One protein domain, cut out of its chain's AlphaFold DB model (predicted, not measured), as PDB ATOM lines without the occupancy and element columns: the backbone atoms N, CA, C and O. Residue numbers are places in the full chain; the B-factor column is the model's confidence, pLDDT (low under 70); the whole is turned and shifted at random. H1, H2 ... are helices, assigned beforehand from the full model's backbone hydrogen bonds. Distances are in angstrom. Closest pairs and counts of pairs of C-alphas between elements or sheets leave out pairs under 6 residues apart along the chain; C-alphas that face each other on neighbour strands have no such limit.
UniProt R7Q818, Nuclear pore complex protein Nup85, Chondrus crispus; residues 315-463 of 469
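What this domain is: This is residues 315 to 463 of the 469 residues of the protein "Nuclear pore complex protein Nup85" of Chondrus crispus (UniProt R7Q818). A rod of helices folds back and forth along its length: the hairpin of H1 and H2 at one end, a small bundle of H3, H4 and H5 in the middle, and the long hairpin of H7 and H8 reaching out to make the other end. Short H6 sits at the turn between the bundle and that last hairpin. The printed part has 149 residues with eight named helices, H1 to H8 in order, and no named strand; the class is all helix. It is only just loose, close to compact, with a radius of gyration of the C-alphas of 18.1 A, and spans 60 by 29 by 23 A.

Where its parts are: After residues 315 to 321, H1 covers residues 322 to 333, 17.2 A long, with C-alpha 322 at (12.577, -36.566, 48.873). H2 is residues 337 to 353, 24.5 A, and H3 residues 357 to 366, 14.2 A. H4 is residues 370 to 387, 25.6 A, and H5 residues 392 to 407, 22.5 A, with C-alpha 392 at (35.608, -41.094, 36.604). H6 is residues 410 to 415, 8.6 A. H7, the longest, is residues 417 to 437, 31.2 A. H8 is residues 444 to 461, 26.0 A, with C-alpha 461 at (42.557, -54.964, 59.834).

How they stand to each other: H1 and H2 form a hairpin at a shallow tilt of 26 degrees; residues 327 to 332 of H1 touch residues 337 to 340 of H2, the closest C-alphas being those of Cys 331 and Gly 340, 5.6 A apart. H2 and H3 form a hairpin at 10 degrees, with the C-alphas of Gly 348 and Ala 360 closest at 4.1 A. H3, H4 and H5 are an up and down bundle, each running against the one before: the closest C-alphas are Met 361 and Ala 373 at 4.5 A for H3 and H4, and Ala 384 and Ala 393 at 4.7 A for H4 and H5. H3 and H5 touch and run the same way, with the C-alphas of Gly 358 and Val 400 closest at 3.9 A. H5 is the hub, touching four helices. H5 and H6 only just touch, only at the corner, with 3 pairs of C-alphas within 8 A, Leu 404 and Met 413 closest at 6.1 A. H5 touches H7 at a steep tilt of 46 degrees through residues 397 to 401 and 419 to 423, with the C-alphas of Val 401 and Arg 420 closest at 5.8 A. H6 and H7 meet only through their link. H7 and H8 form a hairpin at a shallow tilt of 20 degrees, with the C-alphas of Met 425 and Leu 451 closest at 5.4 A. H1 and H8 are apart. In H2 to H8 every O i to N i+4 pair is within hydrogen-bond range; in H1, 7 of 8 are.

The domain as a whole: The C-alphas of Met 334 and Gly 439 are the two farthest apart, at 61.9 A. The printed part has no cut and no long link; the link from H7 to H8, 6 residues, is short and the others are tight. The mean pLDDT of the printed part is 77.3, and 41 residues are under 70, among them residues 403 to 415 and 458 to 463.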
ATOM      1  N   PRO A 315       5.910 -44.518  42.043       82.88
ATOM      2  CA  PRO A 315       6.920 -44.022  41.128       82.88
ATOM      3  C   PRO A 315       7.810 -43.030  41.880       82.88
ATOM      4  O   PRO A 315       7.316 -42.051  42.437       82.88
ATOM      5  N   PHE A 316       9.112 -43.296  41.906       84.94
ATOM      6  CA  PHE A 316      10.117 -42.359  42.404       84.94
ATOM      7  C   PHE A 316      10.832 -41.742  41.201       84.94
ATOM      8  O   PHE A 316      11.214 -42.472  40.285       84.94
ATOM      9  N   GLU A 317      11.031 -40.422  41.200       76.19
ATOM     10  CA  GLU A 317      11.700 -39.707  40.092       76.19
ATOM     11  C   GLU A 317      13.229 -39.917  40.068       76.19
ATOM     12  O   GLU A 317      13.939 -39.367  39.230       76.19
ATOM     13  N   GLY A 318      13.746 -40.744  40.977       71.75
ATOM     14  CA  GLY A 318      15.150 -41.109  41.078       71.75
ATOM     15  C   GLY A 318      15.528 -41.462  42.512       71.75
ATOM     16  O   GLY A 318      14.699 -41.472  43.422       71.75
ATOM     17  N   SER A 319      16.810 -41.740  42.731       72.06
ATOM     18  CA  SER A 319      17.346 -42.081  44.051       72.06
ATOM     19  C   SER A 319      17.481 -40.896  45.011       72.06
ATOM     20  O   SER A 319      17.679 -41.107  46.204       72.06
ATOM     21  N   SER A 320      17.356 -39.665  44.514       74.88
ATOM     22  CA  SER A 320      17.388 -38.416  45.285       74.88
ATOM     23  C   SER A 320      15.997 -37.836  45.574       74.88
ATOM     24  O   SER A 320      15.893 -36.735  46.115       74.88
ATOM     25  N   ASP A 321      14.923 -38.551  45.223       82.69
ATOM     26  CA  ASP A 321      13.553 -38.079  45.422       82.69
ATOM     27  C   ASP A 321      13.230 -37.966  46.933       82.69
ATOM     28  O   ASP A 321      13.238 -38.975  47.650       82.69
ATOM     29  N   PRO A 322      12.889 -36.767  47.453       84.69
ATOM     30  CA  PRO A 322      12.577 -36.566  48.873       84.69
ATOM     31  C   PRO A 322      11.333 -37.342  49.337       84.69
ATOM     32  O   PRO A 322      11.072 -37.464  50.539       84.69
ATOM     33  N   THR A 323      10.532 -37.855  48.403       88.12
ATOM     34  CA  THR A 323       9.396 -38.743  48.663       88.12
ATOM     35  C   THR A 323       9.850 -40.086  49.220       88.12
ATOM     36  O   THR A 323       9.171 -40.626  50.095       88.12
ATOM     37  N   VAL A 324      11.018 -40.587  48.805       91.06
ATOM     38  CA  VAL A 324      11.565 -41.872  49.265       91.06
ATOM     39  C   VAL A 324      11.739 -41.880  50.780       91.06
ATOM     40  O   VAL A 324      11.227 -42.772  51.453       91.06
ATOM     41  N   GLU A 325      12.379 -40.856  51.347       90.25
ATOM     42  CA  GLU A 325      12.598 -40.782  52.798       90.25
ATOM     43  C   GLU A 325      11.281 -40.729  53.575       90.25
ATOM     44  O   GLU A 325      11.120 -41.368  54.618       90.25
ATOM     45  N   LYS A 326      10.282 -40.022  53.037       91.88
ATOM     46  CA  LYS A 326       8.942 -39.960  53.633       91.88
ATOM     47  C   LYS A 326       8.265 -41.333  53.612       91.88
ATOM     48  O   LYS A 326       7.633 -41.706  54.599       91.88
ATOM     49  N   VAL A 327       8.405 -42.085  52.521       92.69
ATOM     50  CA  VAL A 327       7.875 -43.449  52.393       92.69
ATOM     51  C   VAL A 327       8.583 -44.406  53.352       92.69
ATOM     52  O   VAL A 327       7.914 -45.149  54.069       92.69
ATOM     53  N   LEU A 328       9.912 -44.348  53.454       92.56
ATOM     54  CA  LEU A 328      10.680 -45.187  54.383       92.56
ATOM     55  C   LEU A 328      10.359 -44.875  55.848       92.56
ATOM     56  O   LEU A 328      10.245 -45.791  56.669       92.56
ATOM     57  N   LEU A 329      10.122 -43.603  56.175       93.12
ATOM     58  CA  LEU A 329       9.635 -43.205  57.492       93.12
ATOM     59  C   LEU A 329       8.259 -43.816  57.788       93.12
ATOM     60  O   LEU A 329       8.030 -44.294  58.900       93.12
ATOM     61  N   ILE A 330       7.349 -43.841  56.810       93.69
ATOM     62  CA  ILE A 330       6.044 -44.503  56.953       93.69
ATOM     63  C   ILE A 330       6.227 -46.008  57.145       93.69
ATOM     64  O   ILE A 330       5.641 -46.559  58.076       93.69
ATOM     65  N   CYS A 331       7.069 -46.668  56.345       94.94
ATOM     66  CA  CYS A 331       7.368 -48.090  56.519       94.94
ATOM     67  C   CYS A 331       7.902 -48.383  57.925       94.94
ATOM     68  O   CYS A 331       7.482 -49.354  58.547       94.94
ATOM     69  N   THR A 332       8.765 -47.519  58.459       93.19
ATOM     70  CA  THR A 332       9.312 -47.658  59.813       93.19
ATOM     71  C   THR A 332       8.224 -47.491  60.875       93.19
ATOM     72  O   THR A 332       8.045 -48.374  61.715       93.19
ATOM     73  N   LYS A 333       7.439 -46.405  60.803       93.44
ATOM     74  CA  LYS A 333       6.334 -46.122  61.739       93.44
ATOM     75  C   LYS A 333       5.274 -47.227  61.747       93.44
ATOM     76  O   LYS A 333       4.767 -47.581  62.804       93.44
ATOM     77  N   MET A 334       4.980 -47.795  60.580       91.44
ATOM     78  CA  MET A 334       3.977 -48.849  60.390       91.44
ATOM     79  C   MET A 334       4.548 -50.271  60.537       91.44
ATOM     80  O   MET A 334       3.843 -51.241  60.273       91.44
ATOM     81  N   LYS A 335       5.821 -50.426  60.938       93.50
ATOM     82  CA  LYS A 335       6.521 -51.721  61.074       93.50
ATOM     83  C   LYS A 335       6.552 -52.570  59.785       93.50
ATOM     84  O   LYS A 335       6.695 -53.789  59.836       93.50
ATOM     85  N   LEU A 336       6.507 -51.934  58.617       94.38
ATOM     86  CA  LEU A 336       6.570 -52.557  57.288       94.38
ATOM     87  C   LEU A 336       8.021 -52.739  56.812       94.38
ATOM     88  O   LEU A 336       8.407 -52.288  55.733       94.38
ATOM     89  N   GLN A 337       8.839 -53.410  57.624       92.94
ATOM     90  CA  GLN A 337      10.287 -53.525  57.394       92.94
ATOM     91  C   GLN A 337      10.630 -54.215  56.066       92.94
ATOM     92  O   GLN A 337      11.535 -53.791  55.351       92.94
ATOM     93  N   ARG A 338       9.867 -55.252  55.695       94.19
ATOM     94  CA  ARG A 338      10.045 -55.960  54.417       94.19
ATOM     95  C   ARG A 338       9.791 -55.043  53.220       94.19
ATOM     96  O   ARG A 338      10.549 -55.080  52.259       94.19
ATOM     97  N   THR A 339       8.759 -54.208  53.293       94.81
ATOM     98  CA  THR A 339       8.420 -53.249  52.233       94.81
ATOM     99  C   THR A 339       9.504 -52.186  52.093       94.81
ATOM    100  O   THR A 339       9.988 -51.968  50.988       94.81
ATOM    101  N   GLY A 340       9.952 -51.598  53.209       94.12
ATOM    102  CA  GLY A 340      11.053 -50.630  53.208       94.12
ATOM    103  C   GLY A 340      12.341 -51.213  52.620       94.12
ATOM    104  O   GLY A 340      12.950 -50.603  51.747       94.12
ATOM    105  N   ARG A 341      12.699 -52.447  53.007       93.81
ATOM    106  CA  ARG A 341      13.834 -53.183  52.426       93.81
ATOM    107  C   ARG A 341      13.707 -53.342  50.911       93.81
ATOM    108  O   ARG A 341      14.666 -53.059  50.202       93.81
ATOM    109  N   ASN A 342      12.545 -53.774  50.422       94.06
ATOM    110  CA  ASN A 342      12.313 -53.972  48.989       94.06
ATOM    111  C   ASN A 342      12.416 -52.656  48.201       94.06
ATOM    112  O   ASN A 342      12.913 -52.650  47.078       94.06
ATOM    113  N   ILE A 343      11.955 -51.540  48.779       93.81
ATOM    114  CA  ILE A 343      12.079 -50.209  48.169       93.81
ATOM    115  C   ILE A 343      13.557 -49.814  48.069       93.81
ATOM    116  O   ILE A 343      14.019 -49.477  46.980       93.81
ATOM    117  N   CYS A 344      14.317 -49.936  49.163       92.44
ATOM    118  CA  CYS A 344      15.759 -49.685  49.160       92.44
ATOM    119  C   CYS A 344      16.497 -50.582  48.149       92.44
ATOM    120  O   CYS A 344      17.358 -50.107  47.418       92.44
ATOM    121  N   GLU A 345      16.135 -51.864  48.045       93.62
ATOM    122  CA  GLU A 345      16.721 -52.784  47.063       93.62
ATOM    123  C   GLU A 345      16.475 -52.329  45.616       93.62
ATOM    124  O   GLU A 345      17.410 -52.318  44.813       93.62
ATOM    125  N   LYS A 346      15.244 -51.912  45.282       92.31
ATOM    126  CA  LYS A 346      14.906 -51.386  43.949       92.31
ATOM    127  C   LYS A 346      15.690 -50.113  43.622       92.31
ATOM    128  O   LYS A 346      16.196 -49.988  42.510       92.31
ATOM    129  N   LEU A 347      15.821 -49.195  44.581       91.81
ATOM    130  CA  LEU A 347      16.589 -47.956  44.407       91.81
ATOM    131  C   LEU A 347      18.088 -48.224  44.244       91.81
ATOM    132  O   LEU A 347      18.734 -47.585  43.414       91.81
ATOM    133  N   GLY A 348      18.628 -49.207  44.969       91.25
ATOM    134  CA  GLY A 348      20.010 -49.658  44.803       91.25
ATOM    135  C   GLY A 348      20.268 -50.227  43.411       91.25
ATOM    136  O   GLY A 348      21.229 -49.830  42.753       91.25
ATOM    137  N   ALA A 349      19.368 -51.080  42.914       91.94
ATOM    138  CA  ALA A 349      19.444 -51.608  41.551       91.94
ATOM    139  C   ALA A 349      19.317 -50.504  40.485       91.94
ATOM    140  O   ALA A 349      20.043 -50.518  39.494       91.94
ATOM    141  N   HIS A 350      18.443 -49.518  40.701       91.19
ATOM    142  CA  HIS A 350      18.297 -48.373  39.802       91.19
ATOM    143  C   HIS A 350      19.577 -47.526  39.729       91.19
ATOM    144  O   HIS A 350      20.034 -47.214  38.633       91.19
ATOM    145  N   CYS A 351      20.196 -47.215  40.875       89.56
ATOM    146  CA  CYS A 351      21.473 -46.497  40.909       89.56
ATOM    147  C   CYS A 351      22.589 -47.280  40.212       89.56
ATOM    148  O   CYS A 351      23.393 -46.688  39.498       89.56
ATOM    149  N   LEU A 352      22.623 -48.604  40.397       89.56
ATOM    150  CA  LEU A 352      23.620 -49.465  39.766       89.56
ATOM    151  C   LEU A 352      23.505 -49.421  38.237       89.56
ATOM    152  O   LEU A 352      24.516 -49.299  37.554       89.56
ATOM    153  N   ASN A 353      22.278 -49.439  37.710       89.56
ATOM    154  CA  ASN A 353      22.017 -49.318  36.273       89.56
ATOM    155  C   ASN A 353      22.390 -47.939  35.703       89.56
ATOM    156  O   ASN A 353      22.647 -47.828  34.510       89.56
ATOM    157  N   GLN A 354      22.412 -46.897  36.536       87.75
ATOM    158  CA  GLN A 354      22.850 -45.542  36.172       87.75
ATOM    159  C   GLN A 354      24.353 -45.313  36.406       87.75
ATOM    160  O   GLN A 354      24.804 -44.172  36.373       87.75
ATOM    161  N   GLU A 355      25.114 -46.369  36.712       84.56
ATOM    162  CA  GLU A 355      26.532 -46.304  37.094       84.56
ATOM    163  C   GLU A 355      26.831 -45.439  38.334       84.56
ATOM    164  O   GLU A 355      27.983 -45.143  38.648       84.56
ATOM    165  N   ASN A 356      25.807 -45.085  39.112       85.62
ATOM    166  CA  ASN A 356      25.969 -44.394  40.384       85.62
ATOM    167  C   ASN A 356      26.281 -45.413  41.491       85.62
ATOM    168  O   ASN A 356      25.413 -45.800  42.280       85.62
ATOM    169  N   LEU A 357      27.537 -45.864  41.538       84.81
ATOM    170  CA  LEU A 357      27.999 -46.909  42.459       84.81
ATOM    171  C   LEU A 357      27.867 -46.497  43.937       84.81
ATOM    172  O   LEU A 357      27.462 -47.310  44.768       84.81
ATOM    173  N   GLY A 358      28.127 -45.224  44.261       79.69
ATOM    174  CA  GLY A 358      27.970 -44.691  45.621       79.69
ATOM    175  C   GLY A 358      26.520 -44.731  46.102       79.69
ATOM    176  O   GLY A 358      26.235 -45.226  47.197       79.69
ATOM    177  N   GLY A 359      25.584 -44.296  45.251       83.94
ATOM    178  CA  GLY A 359      24.151 -44.408  45.516       83.94
ATOM    179  C   GLY A 359      23.699 -45.864  45.641       83.94
ATOM    180  O   GLY A 359      23.005 -46.213  46.597       83.94
ATOM    181  N   ALA A 360      24.135 -46.734  44.727       88.25
ATOM    182  CA  ALA A 360      23.777 -48.152  44.723       88.25
ATOM    183  C   ALA A 360      24.197 -48.858  46.018       88.25
ATOM    184  O   ALA A 360      23.388 -49.546  46.647       88.25
ATOM    185  N   MET A 361      25.440 -48.641  46.448       85.69
ATOM    186  CA  MET A 361      25.959 -49.209  47.686       85.69
ATOM    187  C   MET A 361      25.188 -48.703  48.912       85.69
ATOM    188  O   MET A 361      24.790 -49.514  49.750       85.69
ATOM    189  N   SER A 362      24.940 -47.390  49.001       83.69
ATOM    190  CA  SER A 362      24.177 -46.786  50.103       83.69
ATOM    191  C   SER A 362      22.796 -47.430  50.249       83.69
ATOM    192  O   SER A 362      22.422 -47.906  51.323       83.69
ATOM    193  N   TRP A 363      22.058 -47.549  49.143       89.38
ATOM    194  CA  TRP A 363      20.727 -48.151  49.140       89.38
ATOM    195  C   TRP A 363      20.734 -49.653  49.454       89.38
ATOM    196  O   TRP A 363      19.878 -50.117  50.212       89.38
ATOM    197  N   PHE A 364      21.706 -50.423  48.950       90.06
ATOM    198  CA  PHE A 364      21.824 -51.845  49.299       90.06
ATOM    199  C   PHE A 364      22.166 -52.066  50.772       90.06
ATOM    200  O   PHE A 364      21.608 -52.975  51.390       90.06
ATOM    201  N   ALA A 365      23.019 -51.233  51.364       84.38
ATOM    202  CA  ALA A 365      23.307 -51.323  52.789       84.38
ATOM    203  C   ALA A 365      22.099 -50.935  53.645       84.38
ATOM    204  O   ALA A 365      21.750 -51.676  54.558       84.38
ATOM    205  N   ARG A 366      21.366 -49.873  53.276       86.25
ATOM    206  CA  ARG A 366      20.085 -49.512  53.915       86.25
ATOM    207  C   ARG A 366      19.032 -50.620  53.808       86.25
ATOM    208  O   ARG A 366      18.173 -50.744  54.676       86.25
ATOM    209  N   ALA A 367      19.088 -51.450  52.765       89.00
ATOM    210  CA  ALA A 367      18.261 -52.651  52.639       89.00
ATOM    211  C   ALA A 367      18.747 -53.825  53.528       89.00
ATOM    212  O   ALA A 367      18.031 -54.815  53.704       89.00
ATOM    213  N   GLY A 368      19.950 -53.747  54.101       86.25
ATOM    214  CA  GLY A 368      20.629 -54.836  54.809       86.25
ATOM    215  C   GLY A 368      21.245 -55.886  53.875       86.25
ATOM    216  O   GLY A 368      21.552 -56.996  54.308       86.25
ATOM    217  N   LEU A 369      21.407 -55.566  52.587       88.50
ATOM    218  CA  LEU A 369      21.974 -56.439  51.556       88.50
ATOM    219  C   LEU A 369      23.491 -56.220  51.439       88.50
ATOM    220  O   LEU A 369      24.002 -55.886  50.370       88.50
ATOM    221  N   TYR A 370      24.218 -56.433  52.539       84.69
ATOM    222  CA  TYR A 370      25.650 -56.117  52.640       84.69
ATOM    223  C   TYR A 370      26.509 -56.803  51.575       84.69
ATOM    224  O   TYR A 370      27.378 -56.164  51.003       84.69
ATOM    225  N   LYS A 371      26.202 -58.055  51.210       85.69
ATOM    226  CA  LYS A 371      26.916 -58.766  50.136       85.69
ATOM    227  C   LYS A 371      26.771 -58.085  48.769       85.69
ATOM    228  O   LYS A 371      27.692 -58.094  47.966       85.69
ATOM    229  N   ARG A 372      25.607 -57.489  48.479       88.12
ATOM    230  CA  ARG A 372      25.427 -56.718  47.237       88.12
ATOM    231  C   ARG A 372      26.153 -55.380  47.310       88.12
ATOM    232  O   ARG A 372      26.748 -54.984  46.317       88.12
ATOM    233  N   ALA A 373      26.124 -54.716  48.466       84.50
ATOM    234  CA  ALA A 373      26.903 -53.502  48.694       84.50
ATOM    235  C   ALA A 373      28.414 -53.760  48.518       84.50
ATOM    236  O   ALA A 373      29.092 -52.970  47.870       84.50
ATOM    237  N   GLU A 374      28.906 -54.905  48.994       82.50
ATOM    238  CA  GLU A 374      30.295 -55.348  48.844       82.50
ATOM    239  C   GLU A 374      30.677 -55.580  47.386       82.50
ATOM    240  O   GLU A 374      31.652 -55.001  46.923       82.50
ATOM    241  N   ASN A 375      29.855 -56.299  46.622       86.25
ATOM    242  CA  ASN A 375      30.100 -56.479  45.189       86.25
ATOM    243  C   ASN A 375      30.166 -55.139  44.427       86.25
ATOM    244  O   ASN A 375      30.935 -54.998  43.480       86.25
ATOM    245  N   VAL A 376      29.350 -54.149  44.816       85.50
ATOM    246  CA  VAL A 376      29.375 -52.805  44.208       85.50
ATOM    247  C   VAL A 376      30.655 -52.059  44.580       85.50
ATOM    248  O   VAL A 376      31.238 -51.384  43.733       85.50
ATOM    249  N   ALA A 377      31.114 -52.195  45.823       79.69
ATOM    250  CA  ALA A 377      32.376 -51.625  46.267       79.69
ATOM    251  C   ALA A 377      33.592 -52.261  45.574       79.69
ATOM    252  O   ALA A 377      34.483 -51.540  45.134       79.69
ATOM    253  N   GLU A 378      33.618 -53.590  45.437       81.06
ATOM    254  CA  GLU A 378      34.652 -54.306  44.679       81.06
ATOM    255  C   GLU A 378      34.662 -53.871  43.207       81.06
ATOM    256  O   GLU A 378      35.725 -53.623  42.641       81.06
ATOM    257  N   LEU A 379      33.484 -53.694  42.599       83.88
ATOM    258  CA  LEU A 379      33.369 -53.169  41.238       83.88
ATOM    259  C   LEU A 379      33.934 -51.745  41.123       83.88
ATOM    260  O   LEU A 379      34.633 -51.441  40.159       83.88
ATOM    261  N   ALA A 380      33.651 -50.876  42.099       78.94
ATOM    262  CA  ALA A 380      34.180 -49.514  42.125       78.94
ATOM    263  C   ALA A 380      35.713 -49.495  42.266       78.94
ATOM    264  O   ALA A 380      36.379 -48.741  41.557       78.94
ATOM    265  N   LEU A 381      36.271 -50.351  43.132       76.06
ATOM    266  CA  LEU A 381      37.719 -50.521  43.292       76.06
ATOM    267  C   LEU A 381      38.377 -51.008  42.005       76.06
ATOM    268  O   LEU A 381      39.316 -50.377  41.532       76.06
ATOM    269  N   SER A 382      37.852 -52.085  41.418       79.50
ATOM    270  CA  SER A 382      38.411 -52.671  40.201       79.50
ATOM    271  C   SER A 382      38.438 -51.660  39.051       79.50
ATOM    272  O   SER A 382      39.449 -51.558  38.362       79.50
ATOM    273  N   ARG A 383      37.382 -50.848  38.883       77.31
ATOM    274  CA  ARG A 383      37.362 -49.776  37.872       77.31
ATOM    275  C   ARG A 383      38.409 -48.693  38.156       77.31
ATOM    276  O   ARG A 383      39.103 -48.258  37.237       77.31
ATOM    277  N   ALA A 384      38.553 -48.275  39.416       72.88
ATOM    278  CA  ALA A 384      39.537 -47.266  39.808       72.88
ATOM    279  C   ALA A 384      40.984 -47.752  39.607       72.88
ATOM    280  O   ALA A 384      41.842 -46.975  39.191       72.88
ATOM    281  N   GLU A 385      41.250 -49.038  39.851       72.31
ATOM    282  CA  GLU A 385      42.546 -49.674  39.580       72.31
ATOM    283  C   GLU A 385      42.867 -49.714  38.081       72.31
ATOM    284  O   GLU A 385      44.012 -49.482  37.695       72.31
ATOM    285  N   THR A 386      41.871 -49.969  37.224       76.19
ATOM    286  CA  THR A 386      42.079 -50.064  35.769       76.19
ATOM    287  C   THR A 386      42.175 -48.715  35.058       76.19
ATOM    288  O   THR A 386      42.900 -48.604  34.073       76.19
ATOM    289  N   GLU A 387      41.445 -47.696  35.518       73.69
ATOM    290  CA  GLU A 387      41.345 -46.394  34.837       73.69
ATOM    291  C   GLU A 387      42.304 -45.330  35.411       73.69
ATOM    292  O   GLU A 387      42.522 -44.293  34.783       73.69
ATOM    293  N   GLY A 388      42.905 -45.579  36.581       65.25
ATOM    294  CA  GLY A 388      43.862 -44.678  37.233       65.25
ATOM    295  C   GLY A 388      43.221 -43.615  38.139       65.25
ATOM    296  O   GLY A 388      42.002 -43.453  38.186       65.25
ATOM    297  N   ALA A 389      44.054 -42.883  38.887       61.03
ATOM    298  CA  ALA A 389      43.628 -42.006  39.987       61.03
ATOM    299  C   ALA A 389      42.790 -40.774  39.573       61.03
ATOM    300  O   ALA A 389      41.991 -40.299  40.374       61.03
ATOM    301  N   ASP A 390      42.921 -40.293  38.333       60.72
ATOM    302  CA  ASP A 390      42.190 -39.116  37.820       60.72
ATOM    303  C   ASP A 390      40.911 -39.482  37.037       60.72
ATOM    304  O   ASP A 390      40.258 -38.626  36.432       60.72
ATOM    305  N   SER A 391      40.545 -40.765  37.029       67.06
ATOM    306  CA  SER A 391      39.410 -41.296  36.277       67.06
ATOM    307  C   SER A 391      38.048 -40.992  36.913       67.06
ATOM    308  O   SER A 391      37.911 -40.692  38.103       67.06
ATOM    309  N   GLN A 392      36.988 -41.143  36.115       67.12
ATOM    310  CA  GLN A 392      35.608 -41.094  36.604       67.12
ATOM    311  C   GLN A 392      35.322 -42.224  37.617       67.12
ATOM    312  O   GLN A 392      34.509 -42.049  38.532       67.12
ATOM    313  N   ALA A 393      36.025 -43.357  37.511       64.31
ATOM    314  CA  ALA A 393      35.962 -44.446  38.478       64.31
ATOM    315  C   ALA A 393      36.541 -44.070  39.853       64.31
ATOM    316  O   ALA A 393      35.919 -44.374  40.873       64.31
ATOM    317  N   ALA A 394      37.660 -43.341  39.905       66.38
ATOM    318  CA  ALA A 394      38.228 -42.848  41.163       66.38
ATOM    319  C   ALA A 394      37.277 -41.868  41.879       66.38
ATOM    320  O   ALA A 394      37.048 -41.987  43.083       66.38
ATOM    321  N   ARG A 395      36.608 -40.977  41.135       70.94
ATOM    322  CA  ARG A 395      35.554 -40.099  41.688       70.94
ATOM    323  C   ARG A 395      34.341 -40.881  42.196       70.94
ATOM    324  O   ARG A 395      33.752 -40.543  43.219       70.94
ATOM    325  N   SER A 396      33.974 -41.956  41.502       68.25
ATOM    326  CA  SER A 396      32.888 -42.848  41.933       68.25
ATOM    327  C   SER A 396      33.233 -43.569  43.242       68.25
ATOM    328  O   SER A 396      32.357 -43.758  44.087       68.25
ATOM    329  N   LEU A 397      34.510 -43.907  43.446       70.44
ATOM    330  CA  LEU A 397      35.043 -44.469  44.687       70.44
ATOM    331  C   LEU A 397      34.996 -43.462  45.853       70.44
ATOM    332  O   LEU A 397      34.657 -43.829  46.978       70.44
ATOM    333  N   GLU A 398      35.265 -42.179  45.600       70.75
ATOM    334  CA  GLU A 398      35.096 -41.123  46.609       70.75
ATOM    335  C   GLU A 398      33.628 -40.968  47.031       70.75
ATOM    336  O   GLU A 398      33.339 -40.875  48.224       70.75
ATOM    337  N   CYS A 399      32.685 -41.039  46.085       70.25
ATOM    338  CA  CYS A 399      31.247 -41.051  46.380       70.25
ATOM    339  C   CYS A 399      30.827 -42.270  47.221       70.25
ATOM    340  O   CYS A 399      29.981 -42.151  48.110       70.25
ATOM    341  N   VAL A 400      31.423 -43.437  46.964       71.25
ATOM    342  CA  VAL A 400      31.255 -44.662  47.763       71.25
ATOM    343  C   VAL A 400      31.755 -44.428  49.193       71.25
ATOM    344  O   VAL A 400      31.009 -44.647  50.144       71.25
ATOM    345  N   VAL A 401      32.970 -43.904  49.378       70.56
ATOM    346  CA  VAL A 401      33.517 -43.619  50.718       70.56
ATOM    347  C   VAL A 401      32.710 -42.560  51.460       70.56
ATOM    348  O   VAL A 401      32.420 -42.730  52.646       70.56
ATOM    349  N   PHE A 402      32.280 -41.510  50.764       71.88
ATOM    350  CA  PHE A 402      31.402 -40.499  51.333       71.88
ATOM    351  C   PHE A 402      30.088 -41.118  51.834       71.88
ATOM    352  O   PHE A 402      29.674 -40.853  52.969       71.88
ATOM    353  N   ALA A 403      29.463 -41.992  51.037       67.00
ATOM    354  CA  ALA A 403      28.250 -42.710  51.420       67.00
ATOM    355  C   ALA A 403      28.448 -43.582  52.675       67.00
ATOM    356  O   ALA A 403      27.575 -43.598  53.539       67.00
ATOM    357  N   LEU A 404      29.603 -44.239  52.828       66.62
ATOM    358  CA  LEU A 404      29.939 -44.990  54.049       66.62
ATOM    359  C   LEU A 404      29.981 -44.080  55.275       66.62
ATOM    360  O   LEU A 404      29.349 -44.368  56.287       66.62
ATOM    361  N   THR A 405      30.692 -42.954  55.173       66.19
ATOM    362  CA  THR A 405      30.870 -42.030  56.302       66.19
ATOM    363  C   THR A 405      29.595 -41.292  56.704       66.19
ATOM    364  O   THR A 405      29.454 -40.915  57.865       66.19
ATOM    365  N   SER A 406      28.667 -41.091  55.765       64.06
ATOM    366  CA  SER A 406      27.410 -40.362  55.979       64.06
ATOM    367  C   SER A 406      26.245 -41.259  56.401       64.06
ATOM    368  O   SER A 406      25.328 -40.778  57.063       64.06
ATOM    369  N   ALA A 407      26.272 -42.553  56.067       59.75
ATOM    370  CA  ALA A 407      25.189 -43.483  56.386       59.75
ATOM    371  C   ALA A 407      25.060 -43.801  57.888       59.75
ATOM    372  O   ALA A 407      23.999 -44.254  58.312       59.75
ATOM    373  N   GLY A 408      26.104 -43.577  58.699       57.59
ATOM    374  CA  GLY A 408      26.062 -43.748  60.160       57.59
ATOM    375  C   GLY A 408      25.789 -45.179  60.654       57.59
ATOM    376  O   GLY A 408      25.636 -45.385  61.854       57.59
ATOM    377  N   ASP A 409      25.725 -46.165  59.756       68.00
ATOM    378  CA  ASP A 409      25.533 -47.576  60.086       68.00
ATOM    379  C   ASP A 409      26.874 -48.183  60.524       68.00
ATOM    380  O   ASP A 409      27.798 -48.357  59.725       68.00
ATOM    381  N   GLU A 410      26.984 -48.493  61.817       69.06
ATOM    382  CA  GLU A 410      28.194 -49.029  62.447       69.06
ATOM    383  C   GLU A 410      28.651 -50.338  61.787       69.06
ATOM    384  O   GLU A 410      29.847 -50.547  61.574       69.06
ATOM    385  N   LYS A 411      27.702 -51.173  61.347       68.69
ATOM    386  CA  LYS A 411      27.990 -52.442  60.675       68.69
ATOM    387  C   LYS A 411      28.496 -52.221  59.253       68.69
ATOM    388  O   LYS A 411      29.389 -52.935  58.798       68.69
ATOM    389  N   MET A 412      27.962 -51.222  58.555       67.12
ATOM    390  CA  MET A 412      28.452 -50.807  57.237       67.12
ATOM    391  C   MET A 412      29.871 -50.226  57.334       67.12
ATOM    392  O   MET A 412      30.746 -50.597  56.553       67.12
ATOM    393  N   MET A 413      30.118 -49.372  58.328       67.62
ATOM    394  CA  MET A 413      31.431 -48.778  58.592       67.62
ATOM    395  C   MET A 413      32.484 -49.819  58.967       67.62
ATOM    396  O   MET A 413      33.629 -49.710  58.532       67.62
ATOM    397  N   GLU A 414      32.110 -50.837  59.743       69.94
ATOM    398  CA  GLU A 414      32.996 -51.953  60.069       69.94
ATOM    399  C   GLU A 414      33.309 -52.802  58.829       69.94
ATOM    400  O   GLU A 414      34.478 -53.073  58.547       69.94
ATOM    401  N   THR A 415      32.280 -53.150  58.050       67.38
ATOM    402  CA  THR A 415      32.406 -54.008  56.857       67.38
ATOM    403  C   THR A 415      33.280 -53.362  55.778       67.38
ATOM    404  O   THR A 415      34.082 -54.041  55.145       67.38
ATOM    405  N   PHE A 416      33.175 -52.043  55.591       70.69
ATOM    406  CA  PHE A 416      33.820 -51.323  54.487       70.69
ATOM    407  C   PHE A 416      34.961 -50.392  54.912       70.69
ATOM    408  O   PHE A 416      35.419 -49.564  54.122       70.69
ATOM    409  N   TYR A 417      35.472 -50.537  56.139       71.50
ATOM    410  CA  TYR A 417      36.578 -49.723  56.658       71.50
ATOM    411  C   TYR A 417      37.806 -49.718  55.730       71.50
ATOM    412  O   TYR A 417      38.482 -48.699  55.587       71.50
ATOM    413  N   TYR A 418      38.074 -50.845  55.067       72.62
ATOM    414  CA  TYR A 418      39.204 -50.999  54.151       72.62
ATOM    415  C   TYR A 418      39.148 -50.029  52.958       72.62
ATOM    416  O   TYR A 418      40.188 -49.510  52.562       72.62
ATOM    417  N   LEU A 419      37.956 -49.714  52.434       68.31
ATOM    418  CA  LEU A 419      37.778 -48.780  51.310       68.31
ATOM    419  C   LEU A 419      38.179 -47.358  51.685       68.31
ATOM    420  O   LEU A 419      38.829 -46.662  50.909       68.31
ATOM    421  N   ARG A 420      37.831 -46.937  52.905       68.12
ATOM    422  CA  ARG A 420      38.228 -45.628  53.427       68.12
ATOM    423  C   ARG A 420      39.749 -45.518  53.513       68.12
ATOM    424  O   ARG A 420      40.315 -44.526  53.064       68.12
ATOM    425  N   VAL A 421      40.404 -46.541  54.063       72.00
ATOM    426  CA  VAL A 421      41.867 -46.566  54.188       72.00
ATOM    427  C   VAL A 421      42.542 -46.596  52.813       72.00
ATOM    428  O   VAL A 421      43.534 -45.901  52.612       72.00
ATOM    429  N   TYR A 422      41.982 -47.330  51.848       70.00
ATOM    430  CA  TYR A 422      42.469 -47.349  50.469       70.00
ATOM    431  C   TYR A 422      42.410 -45.961  49.806       70.00
ATOM    432  O   TYR A 422      43.403 -45.519  49.228       70.00
ATOM    433  N   CYS A 423      41.308 -45.216  49.953       65.62
ATOM    434  CA  CYS A 423      41.228 -43.836  49.458       65.62
ATOM    435  C   CYS A 423      42.235 -42.898  50.141       65.62
ATOM    436  O   CYS A 423      42.880 -42.099  49.464       65.62
ATOM    437  N   GLU A 424      42.409 -43.004  51.465       69.81
ATOM    438  CA  GLU A 424      43.417 -42.224  52.202       69.81
ATOM    439  C   GLU A 424      44.835 -42.488  51.652       69.81
ATOM    440  O   GLU A 424      45.626 -41.555  51.495       69.81
ATOM    441  N   MET A 425      45.140 -43.742  51.295       69.94
ATOM    442  CA  MET A 425      46.408 -44.115  50.659       69.94
ATOM    443  C   MET A 425      46.550 -43.525  49.250       69.94
ATOM    444  O   MET A 425      47.596 -42.956  48.940       69.94
ATOM    445  N   GLN A 426      45.512 -43.608  48.414       67.38
ATOM    446  CA  GLN A 426      45.521 -43.032  47.063       67.38
ATOM    447  C   GLN A 426      45.740 -41.510  47.095       67.38
ATOM    448  O   GLN A 426      46.595 -40.988  46.383       67.38
ATOM    449  N   GLN A 427      45.064 -40.789  47.993       68.50
ATOM    450  CA  GLN A 427      45.258 -39.344  48.156       68.50
ATOM    451  C   GLN A 427      46.671 -38.983  48.633       68.50
ATOM    452  O   GLN A 427      47.228 -37.967  48.208       68.50
ATOM    453  N   ALA A 428      47.263 -39.790  49.519       71.19
ATOM    454  CA  ALA A 428      48.646 -39.601  49.946       71.19
ATOM    455  C   ALA A 428      49.627 -39.830  48.783       71.19
ATOM    456  O   ALA A 428      50.542 -39.031  48.602       71.19
ATOM    457  N   LEU A 429      49.400 -40.857  47.954       69.88
ATOM    458  CA  LEU A 429      50.208 -41.140  46.762       69.88
ATOM    459  C   LEU A 429      50.136 -40.017  45.722       69.88
ATOM    460  O   LEU A 429      51.177 -39.591  45.224       69.88
ATOM    461  N   VAL A 430      48.945 -39.480  45.446       71.94
ATOM    462  CA  VAL A 430      48.769 -38.344  44.523       71.94
ATOM    463  C   VAL A 430      49.526 -37.106  45.020       71.94
ATOM    464  O   VAL A 430      50.250 -36.482  44.248       71.94
ATOM    465  N   LYS A 431      49.441 -36.786  46.318       73.75
ATOM    466  CA  LYS A 431      50.181 -35.658  46.920       73.75
ATOM    467  C   LYS A 431      51.693 -35.857  46.888       73.75
ATOM    468  O   LYS A 431      52.432 -34.897  46.710       73.75
ATOM    469  N   ILE A 432      52.167 -37.089  47.074       74.31
ATOM    470  CA  ILE A 432      53.591 -37.413  46.936       74.31
ATOM    471  C   ILE A 432      54.025 -37.202  45.481       74.31
ATOM    472  O   ILE A 432      55.029 -36.536  45.247       74.31
ATOM    473  N   SER A 433      53.244 -37.694  44.515       72.19
ATOM    474  CA  SER A 433      53.502 -37.524  43.080       72.19
ATOM    475  C   SER A 433      53.577 -36.045  42.671       72.19
ATOM    476  O   SER A 433      54.530 -35.641  42.005       72.19
ATOM    477  N   SER A 434      52.650 -35.204  43.150       74.62
ATOM    478  CA  SER A 434      52.656 -33.764  42.846       74.62
ATOM    479  C   SER A 434      53.819 -33.008  43.507       74.62
ATOM    480  O   SER A 434      54.352 -32.054  42.952       74.62
ATOM    481  N   LEU A 435      54.268 -33.433  44.691       74.00
ATOM    482  CA  LEU A 435      55.454 -32.848  45.332       74.00
ATOM    483  C   LEU A 435      56.749 -33.200  44.592       74.00
ATOM    484  O   LEU A 435      57.679 -32.391  44.585       74.00
ATOM    485  N   PHE A 436      56.804 -34.378  43.963       70.31
ATOM    486  CA  PHE A 436      57.911 -34.765  43.091       70.31
ATOM    487  C   PHE A 436      57.930 -33.964  41.783       70.31
ATOM    488  O   PHE A 436      59.020 -33.634  41.318       70.31
ATOM    489  N   SER A 437      56.772 -33.601  41.215       70.62
ATOM    490  CA  SER A 437      56.712 -32.720  40.037       70.62
ATOM    491  C   SER A 437      57.053 -31.259  40.356       70.62
ATOM    492  O   SER A 437      57.672 -30.593  39.531       70.62
ATOM    493  N   ASP A 438      56.724 -30.783  41.561       70.69
ATOM    494  CA  ASP A 438      56.928 -29.387  41.990       70.69
ATOM    495  C   ASP A 438      58.275 -29.147  42.711       70.69
ATOM    496  O   ASP A 438      58.512 -28.069  43.260       70.69
ATOM    497  N   GLY A 439      59.160 -30.153  42.783       64.75
ATOM    498  CA  GLY A 439      60.496 -30.052  43.401       64.75
ATOM    499  C   GLY A 439      60.504 -29.764  44.912       64.75
ATOM    500  O   GLY A 439      61.540 -29.414  45.478       64.75
ATOM    501  N   SER A 440      59.358 -29.900  45.580       65.06
ATOM    502  CA  SER A 440      59.130 -29.453  46.958       65.06
ATOM    503  C   SER A 440      59.323 -30.603  47.958       65.06
ATOM    504  O   SER A 440      58.389 -31.343  48.264       65.06
ATOM    505  N   THR A 441      60.533 -30.767  48.501       67.38
ATOM    506  CA  THR A 441      60.905 -31.934  49.333       67.38
ATOM    507  C   THR A 441      60.585 -31.804  50.829       67.38
ATOM    508  O   THR A 441      60.529 -32.815  51.529       67.38
ATOM    509  N   GLU A 442      60.303 -30.600  51.341       70.00
ATOM    510  CA  GLU A 442      60.112 -30.364  52.788       70.00
ATOM    511  C   GLU A 442      58.888 -31.076  53.387       70.00
ATOM    512  O   GLU A 442      58.887 -31.444  54.561       70.00
ATOM    513  N   LYS A 443      57.832 -31.304  52.593       70.81
ATOM    514  CA  LYS A 443      56.589 -31.949  53.064       70.81
ATOM    515  C   LYS A 443      56.560 -33.464  52.826       70.81
ATOM    516  O   LYS A 443      55.649 -34.135  53.314       70.81
ATOM    517  N   LEU A 444      57.552 -34.010  52.118       68.75
ATOM    518  CA  LEU A 444      57.617 -35.416  51.709       68.75
ATOM    519  C   LEU A 444      57.608 -36.406  52.896       68.75
ATOM    520  O   LEU A 444      56.833 -37.364  52.850       68.75
ATOM    521  N   PRO A 445      58.365 -36.180  53.995       76.56
ATOM    522  CA  PRO A 445      58.397 -37.116  55.123       76.56
ATOM    523  C   PRO A 445      57.034 -37.292  55.802       76.56
ATOM    524  O   PRO A 445      56.687 -38.393  56.227       76.56
ATOM    525  N   LYS A 446      56.232 -36.219  55.866       77.62
ATOM    526  CA  LYS A 446      54.892 -36.249  56.464       77.62
ATOM    527  C   LYS A 446      53.939 -37.120  55.648       77.62
ATOM    528  O   LYS A 446      53.305 -38.006  56.207       77.62
ATOM    529  N   TYR A 447      53.881 -36.921  54.330       73.75
ATOM    530  CA  TYR A 447      52.981 -37.697  53.473       73.75
ATOM    531  C   TYR A 447      53.405 -39.165  53.335       73.75
ATOM    532  O   TYR A 447      52.543 -40.037  53.271       73.75
ATOM    533  N   ILE A 448      54.711 -39.459  53.361       73.88
ATOM    534  CA  ILE A 448      55.217 -40.840  53.430       73.88
ATOM    535  C   ILE A 448      54.817 -41.491  54.762       73.88
ATOM    536  O   ILE A 448      54.346 -42.626  54.769       73.88
ATOM    537  N   SER A 449      54.948 -40.777  55.884       74.06
ATOM    538  CA  SER A 449      54.500 -41.265  57.195       74.06
ATOM    539  C   SER A 449      52.991 -41.536  57.222       74.06
ATOM    540  O   SER A 449      52.564 -42.570  57.737       74.06
ATOM    541  N   ASP A 450      52.182 -40.646  56.643       73.88
ATOM    542  CA  ASP A 450      50.730 -40.817  56.540       73.88
ATOM    543  C   ASP A 450      50.373 -42.037  55.670       73.88
ATOM    544  O   ASP A 450      49.558 -42.865  56.080       73.88
ATOM    545  N   LEU A 451      51.046 -42.220  54.526       75.12
ATOM    546  CA  LEU A 451      50.876 -43.384  53.649       75.12
ATOM    547  C   LEU A 451      51.233 -44.696  54.360       75.12
ATOM    548  O   LEU A 451      50.462 -45.652  54.305       75.12
ATOM    549  N   VAL A 452      52.376 -44.744  55.050       72.94
ATOM    550  CA  VAL A 452      52.824 -45.924  55.808       72.94
ATOM    551  C   VAL A 452      51.864 -46.224  56.961       72.94
ATOM    552  O   VAL A 452      51.520 -47.384  57.187       72.94
ATOM    553  N   SER A 453      51.373 -45.196  57.660       73.19
ATOM    554  CA  SER A 453      50.377 -45.346  58.725       73.19
ATOM    555  C   SER A 453      49.062 -45.922  58.197       73.19
ATOM    556  O   SER A 453      48.514 -46.849  58.799       73.19
ATOM    557  N   SER A 454      48.562 -45.420  57.066       73.75
ATOM    558  CA  SER A 454      47.336 -45.924  56.439       73.75
ATOM    559  C   SER A 454      47.520 -47.337  55.879       73.75
ATOM    560  O   SER A 454      46.695 -48.206  56.151       73.75
ATOM    561  N   ALA A 455      48.645 -47.632  55.220       65.81
ATOM    562  CA  ALA A 455      48.978 -48.984  54.764       65.81
ATOM    563  C   ALA A 455      49.034 -49.981  55.931       65.81
ATOM    564  O   ALA A 455      48.493 -51.085  55.853       65.81
ATOM    565  N   TRP A 456      49.622 -49.579  57.059       67.56
ATOM    566  CA  TRP A 456      49.681 -50.414  58.254       67.56
ATOM    567  C   TRP A 456      48.299 -50.624  58.895       67.56
ATOM    568  O   TRP A 456      47.991 -51.729  59.346       67.56
ATOM    569  N   ARG A 457      47.416 -49.613  58.880       70.81
ATOM    570  CA  ARG A 457      46.003 -49.743  59.298       70.81
ATOM    571  C   ARG A 457      45.212 -50.700  58.402       70.81
ATOM    572  O   ARG A 457      44.405 -51.474  58.915       70.81
ATOM    573  N   LEU A 458      45.468 -50.688  57.094       67.12
ATOM    574  CA  LEU A 458      44.856 -51.623  56.147       67.12
ATOM    575  C   LEU A 458      45.316 -53.056  56.439       67.12
ATOM    576  O   LEU A 458      44.496 -53.937  56.670       67.12
ATOM    577  N   VAL A 459      46.629 -53.279  56.527       60.34
ATOM    578  CA  VAL A 459      47.228 -54.606  56.767       60.34
ATOM    579  C   VAL A 459      46.841 -55.184  58.134       60.34
ATOM    580  O   VAL A 459      46.599 -56.385  58.256       60.34
ATOM    581  N   SER A 460      46.750 -54.350  59.172       57.50
ATOM    582  CA  SER A 460      46.370 -54.796  60.520       57.50
ATOM    583  C   SER A 460      44.899 -55.209  60.627       57.50
ATOM    584  O   SER A 460      44.606 -56.136  61.383       57.50
ATOM    585  N   ARG A 461      43.988 -54.603  59.849       55.59
ATOM    586  CA  ARG A 461      42.557 -54.964  59.834       55.59
ATOM    587  C   ARG A 461      42.154 -55.965  58.744       55.59
ATOM    588  O   ARG A 461      41.261 -56.770  58.982       55.59
ATOM    589  N   CYS A 462      42.832 -56.003  57.596       50.75
ATOM    590  CA  CYS A 462      42.572 -56.965  56.510       50.75
ATOM    591  C   CYS A 462      43.100 -58.386  56.782       50.75
ATOM    592  O   CYS A 462      42.937 -59.273  55.940       50.75
ATOM    593  N   LYS A 463      43.678 -58.644  57.964       44.97
ATOM    594  CA  LYS A 463      44.230 -59.942  58.399       44.97
ATOM    595  C   LYS A 463      43.232 -61.119  58.452       44.97
ATOM    596  O   LYS A 463      43.615 -62.192  58.904       44.97
TER     597      LYS A 463